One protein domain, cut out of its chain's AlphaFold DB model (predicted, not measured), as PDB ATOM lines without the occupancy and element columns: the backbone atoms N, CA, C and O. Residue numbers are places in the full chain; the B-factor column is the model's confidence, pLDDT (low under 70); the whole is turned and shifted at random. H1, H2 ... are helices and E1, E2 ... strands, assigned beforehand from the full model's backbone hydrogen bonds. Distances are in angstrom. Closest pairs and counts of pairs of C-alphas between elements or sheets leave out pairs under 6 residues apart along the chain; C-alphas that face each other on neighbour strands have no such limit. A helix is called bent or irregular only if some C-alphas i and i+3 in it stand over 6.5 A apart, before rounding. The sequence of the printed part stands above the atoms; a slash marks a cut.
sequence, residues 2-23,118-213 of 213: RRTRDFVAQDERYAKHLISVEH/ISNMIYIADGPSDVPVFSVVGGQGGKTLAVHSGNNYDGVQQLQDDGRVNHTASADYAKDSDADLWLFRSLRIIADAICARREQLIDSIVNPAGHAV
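AT A GLANCE: This is residues 2 to 23 and 118 to 213 of the 213 residues of an uncharacterized protein of Mycolicibacterium canariasense (UniProt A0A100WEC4). A small, fully parallel sheet, E1 E2 E3, has H3 and H4 over one face and part of the long helix H5 over the other, while H5 runs on far past the sheet. The short helices H1 and H2 lie beside H5, off the sheet, and residues 200 to 213, of which 200 to 206 belong to H5, stick out as an arm. The 118 printed residues hold five named helices and three named strands, in the order H1 H2 E1 H3 E2 H4 E3 H5, mostly helix. The whole is loose and flat, with a radius of gyration of the C-alphas of 17.7 A and spans of 65 by 34 by 18 A.

HOW THE PARTS SIT: H1, residues 2 to 9, and H2, residues 12 to 15, only just touch, with 3 pairs of C-alphas within 8 A, and only at the corner; the closest C-alphas are those of Ala 9 and Ala 15, 5.6 A apart. H5, residues 178 to 206, touches H2 with residues 191 to 195 alone, closest at the C-alphas of Tyr 14 and Ala 191, 6.6 A. H1 and H5 only just touch, with 3 pairs within 8 A, closest at the C-alphas of Thr 4 and Phe 184, 7.2 A, at a shallow tilt of 23 degrees, the same way. E1, residues 122 to 125, and E2, residues 143 to 148, are parallel at 22 degrees, with N 123 and O 143 at 2.8 A. E2 and E3, residues 167 to 170, are parallel at 32 degrees, with N 148 and O 169 at 2.9 A. H3, residues 128 to 139, is on the sheet at a height of 8.7 A, along the strands, its closest C-alphas to E2 being Gly 138 and Thr 144, 6.1 A. H4, residues 153 to 161, is on the same face, also at 8.7 A; the C-alphas of Ala 146 and Val 156 are its closest to E2, 6.1 A. H5 is on the opposite face at 11.1 A, completing three layers, helices on both faces of a sheet; its closest C-alphas to E3 are Ala 169 and Ala 179, 5.4 A. E1, H3, E2 and E2, H4, E3 are strand-helix-strand units, parallel neighbour strands with a helix between, both crossovers right-handed. Every O i to N i+4 pair is within hydrogen-bond range in H5, but 3 of 4 in H1, 6 of 8 in H3 and 4 of 5 in H4; H2 is too short for one.

IN THESE COORDINATES: H1 begins at C-alpha 2, (66.938, -6.569, 230.679), and is 10.3 A long; H2 is 4.9 A. E1, E2 and E3 measure 10.2 A, 16.9 A and 10.6 A. H3, 16.5 A, is irregular, with C-alphas 129 and 132 7.6 A apart; H4 is 12.4 A. H5, 42.0 A, ends at C-alpha 206, (84.158, -3.645, 262.694).

THE WHOLE: The C-alphas of Asn 151 and Val 213 are the two farthest apart, 67.6 A. Residues 24 to 117 are not printed, and C-alphas 23 and 118 are 13.9 A apart across the cut. Of the links printed whole, E3 to H5 is short and the others are tight. Residues 208 to 213 have pLDDT under 70; the mean of the printed part is 92.1.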
ATOM      1  N   ARG A   2      65.509  -6.917 230.871       94.56
ATOM      2  CA  ARG A   2      66.938  -6.569 230.679       94.56
ATOM      3  C   ARG A   2      67.305  -5.219 231.305       94.56
ATOM      4  O   ARG A   2      68.124  -5.181 232.208       94.56
ATOM      5  N   ARG A   3      66.552  -4.161 230.971       96.56
ATOM      6  CA  ARG A   3      66.737  -2.813 231.548       96.56
ATOM      7  C   ARG A   3      66.766  -2.791 233.084       96.56
ATOM      8  O   ARG A   3      67.536  -2.038 233.657       96.56
ATOM      9  N   THR A   4      65.926  -3.585 233.753       97.00
ATOM     10  CA  THR A   4      65.862  -3.634 235.223       97.00
ATOM     11  C   THR A   4      67.052  -4.383 235.824       97.00
ATOM     12  O   THR A   4      67.571  -3.944 236.845       97.00
ATOM     13  N   ARG A   5      67.529  -5.458 235.177       97.19
ATOM     14  CA  ARG A   5      68.787  -6.129 235.554       97.19
ATOM     15  C   ARG A   5      69.985  -5.204 235.357       97.19
ATOM     16  O   ARG A   5      70.755  -5.017 236.292       97.19
ATOM     17  N   ASP A   6      70.092  -4.586 234.183       96.50
ATOM     18  CA  ASP A   6      71.200  -3.697 233.823       96.50
ATOM     19  C   ASP A   6      71.280  -2.493 234.762       96.50
ATOM     20  O   ASP A   6      72.355  -2.160 235.248       96.50
ATOM     21  N   PHE A   7      70.134  -1.892 235.096       96.44
ATOM     22  CA  PHE A   7      70.057  -0.771 236.033       96.44
ATOM     23  C   PHE A   7      70.666  -1.079 237.402       96.44
ATOM     24  O   PHE A   7      71.262  -0.194 238.009       96.44
ATOM     25  N   VAL A   8      70.519  -2.314 237.891       96.06
ATOM     26  CA  VAL A   8      71.113  -2.717 239.169       96.06
ATOM     27  C   VAL A   8      72.564  -3.158 238.989       96.06
ATOM     28  O   VAL A   8      73.419  -2.762 239.773       96.06
ATOM     29  N   ALA A   9      72.859  -3.945 237.955       94.56
ATOM     30  CA  ALA A   9      74.185  -4.516 237.737       94.56
ATOM     31  C   ALA A   9      75.251  -3.476 237.349       94.56
ATOM     32  O   ALA A   9      76.424  -3.668 237.656       94.56
ATOM     33  N   GLN A  10      74.859  -2.392 236.671       94.62
ATOM     34  CA  GLN A  10      75.775  -1.349 236.197       94.62
ATOM     35  C   GLN A  10      76.061  -0.259 237.242       94.62
ATOM     36  O   GLN A  10      76.986   0.526 237.052       94.62
ATOM     37  N   ASP A  11      75.296  -0.186 238.336       94.94
ATOM     38  CA  ASP A  11      75.575   0.751 239.427       94.94
ATOM     39  C   ASP A  11      76.582   0.117 240.395       94.94
ATOM     40  O   ASP A  11      76.278  -0.850 241.101       94.94
ATOM     41  N   GLU A  12      77.794   0.673 240.447       93.69
ATOM     42  CA  GLU A  12      78.886   0.172 241.291       93.69
ATOM     43  C   GLU A  12      78.483   0.049 242.767       93.69
ATOM     44  O   GLU A  12      78.936  -0.866 243.462       93.69
ATOM     45  N   ARG A  13      77.581   0.924 243.244       93.06
ATOM     46  CA  ARG A  13      77.092   0.903 244.628       93.06
ATOM     47  C   ARG A  13      76.308  -0.364 244.935       93.06
ATOM     48  O   ARG A  13      76.355  -0.829 246.068       93.06
ATOM     49  N   TYR A  14      75.608  -0.930 243.957       95.31
ATOM     50  CA  TYR A  14      74.834  -2.161 244.128       95.31
ATOM     51  C   TYR A  14      75.666  -3.395 243.771       95.31
ATOM     52  O   TYR A  14      75.567  -4.421 244.452       95.31
ATOM     53  N   ALA A  15      76.532  -3.280 242.760       92.06
ATOM     54  CA  ALA A  15      77.424  -4.349 242.319       92.06
ATOM     55  C   ALA A  15      78.365  -4.822 243.440       92.06
ATOM     56  O   ALA A  15      78.508  -6.029 243.638       92.06
ATOM     57  N   LYS A  16      78.916  -3.903 244.254       92.31
ATOM     58  CA  LYS A  16      79.745  -4.251 245.433       92.31
ATOM     59  C   LYS A  16      79.026  -5.140 246.454       92.31
ATOM     60  O   LYS A  16      79.669  -5.856 247.214       92.31
ATOM     61  N   HIS A  17      77.695  -5.096 246.477       92.12
ATOM     62  CA  HIS A  17      76.869  -5.912 247.357       92.12
ATOM     63  C   HIS A  17      76.273  -7.130 246.635       92.12
ATOM     64  O   HIS A  17      75.501  -7.858 247.248       92.12
ATOM     65  N   LEU A  18      76.608  -7.395 245.369       92.56
ATOM     66  CA  LEU A  18      76.068  -8.525 244.601       92.56
ATOM     67  C   LEU A  18      74.528  -8.522 244.560       92.56
ATOM     68  O   LEU A  18      73.882  -9.550 244.755       92.56
ATOM     69  N   ILE A  19      73.923  -7.343 244.389       95.62
ATOM     70  CA  ILE A  19      72.470  -7.231 244.221       95.62
ATOM     71  C   ILE A  19      72.115  -7.619 242.783       95.62
ATOM     72  O   ILE A  19      72.708  -7.119 241.831       95.62
ATOM     73  N   SER A  20      71.119  -8.488 242.627       95.81
ATOM     74  CA  SER A  20      70.586  -8.924 241.335       95.81
ATOM     75  C   SER A  20      69.064  -8.790 241.294       95.81
ATOM     76  O   SER A  20      68.404  -8.732 242.331       95.81
ATOM     77  N   VAL A  21      68.500  -8.750 240.082       97.62
ATOM     78  CA  VAL A  21      67.048  -8.677 239.857       97.62
ATOM     79  C   VAL A  21      66.558  -9.951 239.181       97.62
ATOM     80  O   VAL A  21      67.007 -10.299 238.085       97.62
ATOM     81  N   GLU A  22      65.592 -10.597 239.824       97.81
ATOM     82  CA  GLU A  22      64.903 -11.785 239.322       97.81
ATOM     83  C   GLU A  22      63.469 -11.433 238.909       97.81
ATOM     84  O   GLU A  22      62.821 -10.593 239.537       97.81
ATOM     85  N   HIS A  23      62.967 -12.073 237.856       98.12
ATOM     86  CA  HIS A  23      61.630 -11.857 237.311       98.12
ATOM     87  C   HIS A  23      60.839 -13.158 237.339       98.12
ATOM     88  O   HIS A  23      61.271 -14.169 236.794       98.12
ATOM     89  N   ILE A 118      60.604 -10.443 251.611       96.81
ATOM     90  CA  ILE A 118      59.406  -9.888 250.941       96.81
ATOM     91  C   ILE A 118      59.473  -8.356 250.834       96.81
ATOM     92  O   ILE A 118      59.008  -7.790 249.850       96.81
ATOM     93  N   SER A 119      60.161  -7.689 251.766       96.75
ATOM     94  CA  SER A 119      60.468  -6.254 251.678       96.75
ATOM     95  C   SER A 119      61.254  -5.860 250.424       96.75
ATOM     96  O   SER A 119      61.261  -4.696 250.037       96.75
ATOM     97  N   ASN A 120      61.929  -6.826 249.799       97.62
ATOM     98  CA  ASN A 120      62.748  -6.634 248.609       97.62
ATOM     99  C   ASN A 120      62.011  -7.073 247.331       97.62
ATOM    100  O   ASN A 120      62.628  -7.165 246.273       97.62
ATOM    101  N   MET A 121      60.712  -7.370 247.418       98.25
ATOM    102  CA  MET A 121      59.891  -7.772 246.280       98.25
ATOM    103  C   MET A 121      59.092  -6.597 245.725       98.25
ATOM    104  O   MET A 121      58.637  -5.721 246.464       98.25
ATOM    105  N   ILE A 122      58.882  -6.626 244.411       98.50
ATOM    106  CA  ILE A 122      57.926  -5.777 243.706       98.50
ATOM    107  C   ILE A 122      56.867  -6.705 243.110       98.50
ATOM    108  O   ILE A 122      57.212  -7.617 242.362       98.50
ATOM    109  N   TYR A 123      55.601  -6.481 243.446       98.19
ATOM    110  CA  TYR A 123      54.474  -7.238 242.913       98.19
ATOM    111  C   TYR A 123      53.604  -6.348 242.030       98.19
ATOM    112  O   TYR A 123      53.213  -5.253 242.442       98.19
ATOM    113  N   ILE A 124      53.317  -6.819 240.819       97.81
ATOM    114  CA  ILE A 124      52.572  -6.081 239.800       97.81
ATOM    115  C   ILE A 124      51.416  -6.959 239.320       97.81
ATOM    116  O   ILE A 124      51.661  -8.086 238.892       97.81
ATOM    117  N   ALA A 125      50.180  -6.465 239.397       96.12
ATOM    118  CA  ALA A 125      48.987  -7.184 238.936       96.12
ATOM    119  C   ALA A 125      47.842  -6.217 238.594       96.12
ATOM    120  O   ALA A 125      47.937  -5.031 238.880       96.12
ATOM    121  N   ASP A 126      46.767  -6.696 237.977       90.62
ATOM    122  CA  ASP A 126      45.738  -5.853 237.352       90.62
ATOM    123  C   ASP A 126      44.336  -5.987 237.959       90.62
ATOM    124  O   ASP A 126      43.375  -5.409 237.440       90.62
ATOM    125  N   GLY A 127      44.175  -6.737 239.052       83.00
ATOM    126  CA  GLY A 127      42.826  -7.047 239.501       83.00
ATOM    127  C   GLY A 127      42.646  -7.517 240.938       83.00
ATOM    128  O   GLY A 127      43.600  -7.773 241.676       83.00
ATOM    129  N   PRO A 128      41.370  -7.681 241.334       83.50
ATOM    130  CA  PRO A 128      40.981  -8.095 242.679       83.50
ATOM    131  C   PRO A 128      41.442  -9.518 243.023       83.50
ATOM    132  O   PRO A 128      41.571  -9.857 244.198       83.50
ATOM    133  N   SER A 129      41.737 -10.340 242.007       88.88
ATOM    134  CA  SER A 129      42.273 -11.698 242.164       88.88
ATOM    135  C   SER A 129      43.585 -11.725 242.962       88.88
ATOM    136  O   SER A 129      43.925 -12.723 243.596       88.88
ATOM    137  N   ASP A 130      44.294 -10.599 242.968       94.56
ATOM    138  CA  ASP A 130      45.616 -10.442 243.549       94.56
ATOM    139  C   ASP A 130      45.611  -9.696 244.886       94.56
ATOM    140  O   ASP A 130      46.665  -9.529 245.500       94.56
ATOM    141  N   VAL A 131      44.434  -9.310 245.393       92.62
ATOM    142  CA  VAL A 131      44.277  -8.670 246.710       92.62
ATOM    143  C   VAL A 131      45.008  -9.425 247.828       92.62
ATOM    144  O   VAL A 131      45.723  -8.768 248.587       92.62
ATOM    145  N   PRO A 132      44.924 -10.770 247.935       94.38
ATOM    146  CA  PRO A 132      45.678 -11.497 248.953       94.38
ATOM    147  C   PRO A 132      47.193 -11.297 248.831       94.38
ATOM    148  O   PRO A 132      47.883 -11.139 249.838       94.38
ATOM    149  N   VAL A 133      47.721 -11.264 247.605       96.44
ATOM    150  CA  VAL A 133      49.155 -11.087 247.361       96.44
ATOM    151  C   VAL A 133      49.584  -9.654 247.657       96.44
ATOM    152  O   VAL A 133      50.598  -9.458 248.327       96.44
ATOM    153  N   PHE A 134      48.788  -8.660 247.253       96.19
ATOM    154  CA  PHE A 134      49.021  -7.261 247.606       96.19
ATOM    155  C   PHE A 134      49.097  -7.068 249.123       96.19
ATOM    156  O   PHE A 134      50.041  -6.448 249.611       96.19
ATOM    157  N   SER A 135      48.180  -7.675 249.884       94.06
ATOM    158  CA  SER A 135      48.216  -7.629 251.351       94.06
ATOM    159  C   SER A 135      49.474  -8.280 251.934       94.06
ATOM    160  O   SER A 135      50.087  -7.716 252.840       94.06
ATOM    161  N   VAL A 136      49.900  -9.435 251.409       95.38
ATOM    162  CA  VAL A 136      51.102 -10.143 251.887       95.38
ATOM    163  C   VAL A 136      52.384  -9.367 251.581       95.38
ATOM    164  O   VAL A 136      53.254  -9.262 252.451       95.38
ATOM    165  N   VAL A 137      52.515  -8.847 250.358       97.12
ATOM    166  CA  VAL A 137      53.716  -8.139 249.899       97.12
ATOM    167  C   VAL A 137      53.784  -6.749 250.521       97.12
ATOM    168  O   VAL A 137      54.782  -6.418 251.161       97.12
ATOM    169  N   GLY A 138      52.710  -5.964 250.409       95.75
ATOM    170  CA  GLY A 138      52.627  -4.618 250.977       95.75
ATOM    171  C   GLY A 138      52.742  -4.619 252.501       95.75
ATOM    172  O   GLY A 138      53.505  -3.832 253.061       95.75
ATOM    173  N   GLY A 139      52.082  -5.565 253.180       94.75
ATOM    174  CA  GLY A 139      52.141  -5.701 254.640       94.75
ATOM    175  C   GLY A 139      53.524  -6.072 255.189       94.75
ATOM    176  O   GLY A 139      53.810  -5.807 256.353       94.75
ATOM    177  N   GLN A 140      54.405  -6.644 254.361       95.38
ATOM    178  CA  GLN A 140      55.793  -6.972 254.722       95.38
ATOM    179  C   GLN A 140      56.818  -5.983 254.135       95.38
ATOM    180  O   GLN A 140      58.015  -6.273 254.090       95.38
ATOM    181  N   GLY A 141      56.361  -4.805 253.699       95.44
ATOM    182  CA  GLY A 141      57.214  -3.710 253.231       95.44
ATOM    183  C   GLY A 141      57.683  -3.828 251.780       95.44
ATOM    184  O   GLY A 141      58.474  -2.991 251.340       95.44
ATOM    185  N   GLY A 142      57.210  -4.837 251.043       97.62
ATOM    186  CA  GLY A 142      57.419  -4.939 249.602       97.62
ATOM    187  C   GLY A 142      56.651  -3.850 248.853       97.62
ATOM    188  O   GLY A 142      55.813  -3.145 249.423       97.62
ATOM    189  N   LYS A 143      56.951  -3.683 247.565       98.06
ATOM    190  CA  LYS A 143      56.295  -2.683 246.713       98.06
ATOM    191  C   LYS A 143      55.204  -3.328 245.873       98.06
ATOM    192  O   LYS A 143      55.391  -4.412 245.336       98.06
ATOM    193  N   THR A 144      54.074  -2.651 245.748       97.81
ATOM    194  CA  THR A 144      52.892  -3.145 245.035       97.81
ATOM    195  C   THR A 144      52.409  -2.107 244.031       97.81
ATOM    196  O   THR A 144      52.218  -0.942 244.386       97.81
ATOM    197  N   LEU A 145      52.229  -2.531 242.784       97.75
ATOM    198  CA  LEU A 145      51.698  -1.719 241.693       97.75
ATOM    199  C   LEU A 145      50.476  -2.420 241.111       97.75
ATOM    200  O   LEU A 145      50.585  -3.567 240.671       97.75
ATOM    201  N   ALA A 146      49.339  -1.733 241.083       97.12
ATOM    202  CA  ALA A 146      48.206  -2.199 240.297       97.12
ATOM    203  C   ALA A 146      48.217  -1.558 238.904       97.12
ATOM    204  O   ALA A 146      48.416  -0.350 238.779       97.12
ATOM    205  N   VAL A 147      48.021  -2.351 237.850       97.12
ATOM    206  CA  VAL A 147      48.036  -1.860 236.463       97.12
ATOM    207  C   VAL A 147      46.682  -1.991 235.782       97.12
ATOM    208  O   VAL A 147      45.968  -2.965 235.994       97.12
ATOM    209  N   HIS A 148      46.322  -1.032 234.932       94.75
ATOM    210  CA  HIS A 148      45.055  -1.049 234.198       94.75
ATOM    211  C   HIS A 148      45.249  -1.002 232.679       94.75
ATOM    212  O   HIS A 148      46.158  -0.355 232.167       94.75
ATOM    213  N   SER A 149      44.339  -1.630 231.938       91.62
ATOM    214  CA  SER A 149      44.246  -1.563 230.470       91.62
ATOM    215  C   SER A 149      43.159  -0.586 229.991       91.62
ATOM    216  O   SER A 149      42.769  -0.596 228.827       91.62
ATOM    217  N   GLY A 150      42.650   0.254 230.898       87.25
ATOM    218  CA  GLY A 150      41.561   1.206 230.658       87.25
ATOM    219  C   GLY A 150      40.201   0.631 231.049       87.25
ATOM    220  O   GLY A 150      39.485   1.239 231.836       87.25
ATOM    221  N   ASN A 151      39.888  -0.590 230.609       88.62
ATOM    222  CA  ASN A 151      38.595  -1.234 230.891       88.62
ATOM    223  C   ASN A 151      38.387  -1.582 232.376       88.62
ATOM    224  O   ASN A 151      37.255  -1.695 232.831       88.62
ATOM    225  N   ASN A 152      39.474  -1.776 233.122       90.50
ATOM    226  CA  ASN A 152      39.480  -2.094 234.552       90.50
ATOM    227  C   ASN A 152      39.935  -0.909 235.424       90.50
ATOM    228  O   ASN A 152      40.284  -1.124 236.584       90.50
ATOM    229  N   TYR A 153      39.959   0.317 234.882       91.19
ATOM    230  CA  TYR A 153      40.508   1.492 235.567       91.19
ATOM    231  C   TYR A 153      39.890   1.705 236.953       91.19
ATOM    232  O   TYR A 153      40.622   1.733 237.938       91.19
ATOM    233  N   ASP A 154      38.559   1.763 237.046       90.81
ATOM    234  CA  ASP A 154      37.864   2.040 238.310       90.81
ATOM    235  C   ASP A 154      38.156   0.973 239.376       90.81
ATOM    236  O   ASP A 154      38.410   1.292 240.536       90.81
ATOM    237  N   GLY A 155      38.198  -0.303 238.976       89.69
ATOM    238  CA  GLY A 155      38.533  -1.401 239.884       89.69
ATOM    239  C   GLY A 155      39.974  -1.329 240.393       89.69
ATOM    240  O   GLY A 155      40.237  -1.646 241.550       89.69
ATOM    241  N   VAL A 156      40.908  -0.882 239.550       91.12
ATOM    242  CA  VAL A 156      42.312  -0.672 239.926       91.12
ATOM    243  C   VAL A 156      42.469   0.542 240.844       91.12
ATOM    244  O   VAL A 156      43.197   0.447 241.832       91.12
ATOM    245  N   GLN A 157      41.762   1.646 240.581       90.12
ATOM    246  CA  GLN A 157      41.767   2.819 241.464       90.12
ATOM    247  C   GLN A 157      41.209   2.485 242.849       90.12
ATOM    248  O   GLN A 157      41.805   2.855 243.856       90.12
ATOM    249  N   GLN A 158      40.156   1.668 242.919       91.00
ATOM    250  CA  GLN A 158      39.603   1.227 244.197       91.00
ATOM    251  C   GLN A 158      40.627   0.466 245.059       91.00
ATOM    252  O   GLN A 158      40.634   0.602 246.282       91.00
ATOM    253  N   LEU A 159      41.540  -0.305 244.449       90.62
ATOM    254  CA  LEU A 159      42.625  -0.958 245.195       90.62
ATOM    255  C   LEU A 159      43.562   0.061 245.857       90.62
ATOM    256  O   LEU A 159      44.101  -0.209 246.932       90.62
ATOM    257  N   GLN A 160      43.780   1.209 245.217       90.38
ATOM    258  CA  GLN A 160      44.589   2.289 245.769       90.38
ATOM    259  C   GLN A 160      43.848   3.049 246.865       90.38
ATOM    260  O   GLN A 160      44.440   3.291 247.916       90.38
ATOM    261  N   ASP A 161      42.571   3.362 246.650       89.81
ATOM    262  CA  ASP A 161      41.720   4.050 247.629       89.81
ATOM    263  C   ASP A 161      41.592   3.247 248.932       89.81
ATOM    264  O   ASP A 161      41.671   3.803 250.029       89.81
ATOM    265  N   ASP A 162      41.505   1.920 248.822       89.31
ATOM    266  CA  ASP A 162      41.514   0.993 249.960       89.31
ATOM    267  C   ASP A 162      42.898   0.871 250.641       89.31
ATOM    268  O   ASP A 162      43.056   0.124 251.613       89.31
ATOM    269  N   GLY A 163      43.937   1.527 250.114       87.25
ATOM    270  CA  GLY A 163      45.313   1.430 250.605       87.25
ATOM    271  C   GLY A 163      45.958   0.056 250.386       87.25
ATOM    272  O   GLY A 163      46.914  -0.294 251.081       87.25
ATOM    273  N   ARG A 164      45.441  -0.751 249.449       88.38
ATOM    274  CA  ARG A 164      45.932  -2.119 249.191       88.38
ATOM    275  C   ARG A 164      47.184  -2.141 248.333       88.38
ATOM    276  O   ARG A 164      47.949  -3.098 248.422       88.38
ATOM    277  N   VAL A 165      47.390  -1.113 247.513       94.06
ATOM    278  CA  VAL A 165      48.563  -0.978 246.646       94.06
ATOM    279  C   VAL A 165      49.278   0.344 246.874       94.06
ATOM    280  O   VAL A 165      48.677   1.326 247.303       94.06
ATOM    281  N   ASN A 166      50.581   0.384 246.596       95.06
ATOM    282  CA  ASN A 166      51.359   1.609 246.772       95.06
ATOM    283  C   ASN A 166      51.140   2.621 245.646       95.06
ATOM    284  O   ASN A 166      51.355   3.809 245.871       95.06
ATOM    285  N   HIS A 167      50.798   2.154 244.445       95.94
ATOM    286  CA  HIS A 167      50.574   2.995 243.272       95.94
ATOM    287  C   HIS A 167      49.705   2.275 242.245       95.94
ATOM    288  O   HIS A 167      49.602   1.042 242.267       95.94
ATOM    289  N   THR A 168      49.124   3.044 241.331       95.94
ATOM    290  CA  THR A 168      48.411   2.540 240.157       95.94
ATOM    291  C   THR A 168      48.977   3.170 238.895       95.94
ATOM    292  O   THR A 168      49.400   4.320 238.925       95.94
ATOM    293  N   ALA A 169      49.007   2.426 237.792       96.62
ATOM    294  CA  ALA A 169      49.462   2.951 236.507       96.62
ATOM    295  C   ALA A 169      48.751   2.264 235.336       96.62
ATOM    296  O   ALA A 169      48.202   1.170 235.470       96.62
ATOM    297  N   SER A 170      48.815   2.865 234.148       96.56
ATOM    298  CA  SER A 170      48.475   2.139 232.920       96.56
ATOM    299  C   SER A 170      49.439   0.964 232.729       96.56
ATOM    300  O   SER A 170      50.613   1.063 233.091       96.56
ATOM    301  N   ALA A 171      48.978  -0.132 232.124       95.94
ATOM    302  CA  ALA A 171      49.790  -1.298 231.757       95.94
ATOM    303  C   ALA A 171      50.739  -1.016 230.567       95.94
ATOM    304  O   ALA A 171      50.915  -1.844 229.674       95.94
ATOM    305  N   ASP A 172      51.341   0.168 230.556       96.00
ATOM    306  CA  ASP A 172      52.341   0.619 229.604       96.00
ATOM    307  C   ASP A 172      53.705   0.652 230.296       96.00
ATOM    308  O   ASP A 172      53.931   1.451 231.202       96.00
ATOM    309  N   TYR A 173      54.620  -0.209 229.856       95.38
ATOM    310  CA  TYR A 173      55.987  -0.324 230.381       95.38
ATOM    311  C   TYR A 173      57.034   0.273 229.428       95.38
ATOM    312  O   TYR A 173      58.224  -0.063 229.510       95.38
ATOM    313  N   ALA A 174      56.605   1.104 228.472       96.44
ATOM    314  CA  ALA A 174      57.517   1.869 227.640       96.44
ATOM    315  C   ALA A 174      58.392   2.788 228.501       96.44
ATOM    316  O   ALA A 174      58.038   3.180 229.610       96.44
ATOM    317  N   LYS A 175      59.575   3.125 227.986       96.88
ATOM    318  CA  LYS A 175      60.496   4.015 228.691       96.88
ATOM    319  C   LYS A 175      59.794   5.338 229.028       96.88
ATOM    320  O   LYS A 175      59.145   5.912 228.159       96.88
ATOM    321  N   ASP A 176      59.987   5.807 230.260       96.75
ATOM    322  CA  ASP A 176      59.448   7.070 230.783       96.75
ATOM    323  C   ASP A 176      57.912   7.091 230.965       96.75
ATOM    324  O   ASP A 176      57.349   8.133 231.306       96.75
ATOM    325  N   SER A 177      57.227   5.950 230.807       97.88
ATOM    326  CA  SER A 177      55.832   5.795 231.237       97.88
ATOM    327  C   SER A 177      55.719   5.812 232.767       97.88
ATOM    328  O   SER A 177      56.698   5.602 233.485       97.88
ATOM    329  N   ASP A 178      54.508   6.009 233.294       97.31
ATOM    330  CA  ASP A 178      54.294   6.027 234.747       97.31
ATOM    331  C   ASP A 178      54.689   4.696 235.420       97.31
ATOM    332  O   ASP A 178      55.418   4.688 236.416       97.31
ATOM    333  N   ALA A 179      54.309   3.553 234.832       97.56
ATOM    334  CA  ALA A 179      54.687   2.242 235.362       97.56
ATOM    335  C   ALA A 179      56.208   2.012 235.304       97.56
ATOM    336  O   ALA A 179      56.777   1.442 236.239       97.56
ATOM    337  N   ASP A 180      56.880   2.473 234.242       98.06
ATOM    338  CA  ASP A 180      58.339   2.398 234.101       98.06
ATOM    339  C   ASP A 180      59.034   3.238 235.181       98.06
ATOM    340  O   ASP A 180      59.845   2.718 235.956       98.06
ATOM    341  N   LEU A 181      58.662   4.513 235.309       98.25
ATOM    342  CA  LEU A 181      59.228   5.426 236.304       98.25
ATOM    343  C   LEU A 181      59.020   4.909 237.731       98.25
ATOM    344  O   LEU A 181      59.961   4.910 238.537       98.25
ATOM    345  N   TRP A 182      57.817   4.420 238.043       98.25
ATOM    346  CA  TRP A 182      57.521   3.836 239.346       98.25
ATOM    347  C   TRP A 182      58.352   2.576 239.610       98.25
ATOM    348  O   TRP A 182      58.919   2.434 240.700       98.25
ATOM    349  N   LEU A 183      58.485   1.685 238.622       98.25
ATOM    350  CA  LEU A 183      59.256   0.445 238.748       98.25
ATOM    351  C   LEU A 183      60.732   0.736 239.038       98.25
ATOM    352  O   LEU A 183      61.289   0.198 239.999       98.25
ATOM    353  N   PHE A 184      61.361   1.628 238.268       98.25
ATOM    354  CA  PHE A 184      62.766   1.996 238.473       98.25
ATOM    355  C   PHE A 184      62.991   2.758 239.784       98.25
ATOM    356  O   PHE A 184      64.009   2.551 240.454       98.25
ATOM    357  N   ARG A 185      62.038   3.596 240.208       98.25
ATOM    358  CA  ARG A 185      62.086   4.235 241.530       98.25
ATOM    359  C   ARG A 185      62.013   3.200 242.655       98.25
ATOM    360  O   ARG A 185      62.798   3.282 243.598       98.25
ATOM    361  N   SER A 186      61.106   2.233 242.555       98.44
ATOM    362  CA  SER A 186      60.943   1.160 243.541       98.44
ATOM    363  C   SER A 186      62.176   0.261 243.622       98.44
ATOM    364  O   SER A 186      62.632  -0.036 244.726       98.44
ATOM    365  N   LEU A 187      62.771  -0.095 242.476       97.94
ATOM    366  CA  LEU A 187      64.035  -0.835 242.421       97.94
ATOM    367  C   LEU A 187      65.163  -0.082 243.127       97.94
ATOM    368  O   LEU A 187      65.867  -0.680 243.936       97.94
ATOM    369  N   ARG A 188      65.304   1.227 242.876       98.00
ATOM    370  CA  ARG A 188      66.303   2.067 243.551       98.00
ATOM    371  C   ARG A 188      66.122   2.049 245.070       98.00
ATOM    372  O   ARG A 188      67.070   1.759 245.783       98.00
ATOM    373  N   ILE A 189      64.897   2.282 245.551       98.12
ATOM    374  CA  ILE A 189      64.583   2.282 246.992       98.12
ATOM    375  C   ILE A 189      64.957   0.946 247.646       98.12
ATOM    376  O   ILE A 189      65.539   0.933 248.729       98.12
ATOM    377  N   ILE A 190      64.620  -0.174 247.002       98.12
ATOM    378  CA  ILE A 190      64.944  -1.509 247.517       98.12
ATOM    379  C   ILE A 190      66.461  -1.734 247.514       98.12
ATOM    380  O   ILE A 190      67.009  -2.175 248.522       98.12
ATOM    381  N   ALA A 191      67.146  -1.418 246.412       97.56
ATOM    382  CA  ALA A 191      68.588  -1.607 246.289       97.56
ATOM    383  C   ALA A 191      69.366  -0.770 247.319       97.56
ATOM    384  O   ALA A 191      70.221  -1.314 248.019       97.56
ATOM    385  N   ASP A 192      69.010   0.507 247.484       97.44
ATOM    386  CA  ASP A 192      69.592   1.398 248.493       97.44
ATOM    387  C   ASP A 192      69.389   0.836 249.912       97.44
ATOM    388  O   ASP A 192      70.330   0.785 250.707       97.44
ATOM    389  N   ALA A 193      68.187   0.338 250.227       96.38
ATOM    390  CA  ALA A 193      67.893  -0.258 251.532       96.38
ATOM    391  C   ALA A 193      68.702  -1.541 251.801       96.38
ATOM    392  O   ALA A 193      69.133  -1.773 252.934       96.38
ATOM    393  N   ILE A 194      68.931  -2.370 250.776       95.62
ATOM    394  CA  ILE A 194      69.786  -3.561 250.883       95.62
ATOM    395  C   ILE A 194      71.237  -3.155 251.164       95.62
ATOM    396  O   ILE A 194      71.872  -3.763 252.030       95.62
ATOM    397  N   CYS A 195      71.755  -2.142 250.465       95.56
ATOM    398  CA  CYS A 195      73.114  -1.637 250.678       95.56
ATOM    399  C   CYS A 195      73.281  -1.113 252.102       95.56
ATOM    400  O   CYS A 195      74.129  -1.617 252.834       95.56
ATOM    401  N   ALA A 196      72.399  -0.205 252.531       94.56
ATOM    402  CA  ALA A 196      72.444   0.386 253.865       94.56
ATOM    403  C   ALA A 196      72.394  -0.680 254.971       94.56
ATOM    404  O   ALA A 196      73.164  -0.628 255.925       94.56
ATOM    405  N   ARG A 197      71.533  -1.701 254.827       91.94
ATOM    406  CA  ARG A 197      71.463  -2.810 255.790       91.94
ATOM    407  C   ARG A 197      72.763  -3.612 255.842       91.94
ATOM    408  O   ARG A 197      73.199  -3.992 256.922       91.94
ATOM    409  N   ARG A 198      73.374  -3.898 254.690       91.81
ATOM    410  CA  ARG A 198      74.635  -4.656 254.622       91.81
ATOM    411  C   ARG A 198      75.809  -3.860 255.178       91.81
ATOM    412  O   ARG A 198      76.623  -4.432 255.892       91.81
ATOM    413  N   GLU A 199      75.871  -2.564 254.896       92.44
ATOM    414  CA  GLU A 199      76.875  -1.655 255.460       92.44
ATOM    415  C   GLU A 199      76.748  -1.573 256.985       92.44
ATOM    416  O   GLU A 199      77.734  -1.789 257.678       92.44
ATOM    417  N   GLN A 200      75.533  -1.411 257.521       90.38
ATOM    418  CA  GLN A 200      75.292  -1.429 258.971       90.38
ATOM    419  C   GLN A 200      75.743  -2.738 259.636       90.38
ATOM    420  O   GLN A 200      76.313  -2.717 260.729       90.38
ATOM    421  N   LEU A 201      75.512  -3.885 258.985       87.06
ATOM    422  CA  LEU A 201      75.979  -5.179 259.487       87.06
ATOM    423  C   LEU A 201      77.511  -5.248 259.514       87.06
ATOM    424  O   LEU A 201      78.073  -5.692 260.510       87.06
ATOM    425  N   ILE A 202      78.189  -4.762 258.472       87.00
ATOM    426  CA  ILE A 202      79.657  -4.704 258.434       87.00
ATOM    427  C   ILE A 202      80.188  -3.757 259.519       87.00
ATOM    428  O   ILE A 202      81.069  -4.145 260.287       87.00
ATOM    429  N   ASP A 203      79.622  -2.558 259.641       86.62
ATOM    430  CA  ASP A 203      80.054  -1.554 260.618       86.62
ATOM    431  C   ASP A 203      79.905  -2.050 262.058       86.62
ATOM    432  O   ASP A 203      80.794  -1.825 262.878       86.62
ATOM    433  N   SER A 204      78.824  -2.775 262.366       83.69
ATOM    434  CA  SER A 204      78.619  -3.365 263.697       83.69
ATOM    435  C   SER A 204      79.617  -4.479 264.042       83.69
ATOM    436  O   SER A 204      79.896  -4.699 265.220       83.69
ATOM    437  N   ILE A 205      80.187  -5.152 263.036       81.69
ATOM    438  CA  ILE A 205      81.261  -6.140 263.218       81.69
ATOM    439  C   ILE A 205      82.608  -5.437 263.420       81.69
ATOM    440  O   ILE A 205      83.400  -5.855 264.264       81.69
ATOM    441  N   VAL A 206      82.881  -4.378 262.650       79.88
ATOM    442  CA  VAL A 206      84.158  -3.645 262.694       79.88
ATOM    443  C   VAL A 206      84.269  -2.775 263.950       79.88
ATOM    444  O   VAL A 206      85.344  -2.691 264.541       79.88
ATOM    445  N   ASN A 207      83.165  -2.167 264.387       74.19
ATOM    446  CA  ASN A 207      83.089  -1.306 265.566       74.19
ATOM    447  C   ASN A 207      82.064  -1.864 266.570       74.19
ATOM    448  O   ASN A 207      80.963  -1.316 266.695       74.19
ATOM    449  N   PRO A 208      82.389  -2.951 267.294       67.62
ATOM    450  CA  PRO A 208      81.492  -3.484 268.308       67.62
ATOM    451  C   PRO A 208      81.265  -2.431 269.398       67.62
ATOM    452  O   PRO A 208      82.208  -1.783 269.857       67.62
ATOM    453  N   ALA A 209      80.008  -2.252 269.817       65.12
ATOM    454  CA  ALA A 209      79.669  -1.330 270.894       65.12
ATOM    455  C   ALA A 209      80.498  -1.674 272.143       65.12
ATOM    456  O   ALA A 209      80.429  -2.792 272.659       65.12
ATOM    457  N   GLY A 210      81.318  -0.724 272.600       57.44
ATOM    458  CA  GLY A 210      82.128  -0.898 273.799       57.44
ATOM    459  C   GLY A 210      81.226  -1.186 274.995       57.44
ATOM    460  O   GLY A 210      80.297  -0.426 275.267       57.44
ATOM    461  N   HIS A 211      81.487  -2.284 275.704       50.88
ATOM    462  CA  HIS A 211      80.859  -2.529 276.997       50.88
ATOM    463  C   HIS A 211      81.275  -1.389 277.935       50.88
ATOM    464  O   HIS A 211      82.455  -1.257 278.258       50.88
ATOM    465  N   ALA A 212      80.321  -0.546 278.332       47.72
ATOM    466  CA  ALA A 212      80.527   0.385 279.430       47.72
ATOM    467  C   ALA A 212      80.662  -0.447 280.714       47.72
ATOM    468  O   ALA A 212      79.702  -1.104 281.121       47.72
ATOM    469  N   VAL A 213      81.877  -0.477 281.270       45.09
ATOM    470  CA  VAL A 213      82.199  -1.065 282.581       45.09
ATOM    471  C   VAL A 213      81.903  -0.047 283.669       45.09
ATOM    472  O   VAL A 213      82.278   1.131 283.467       45.09
TER     473      VAL A 213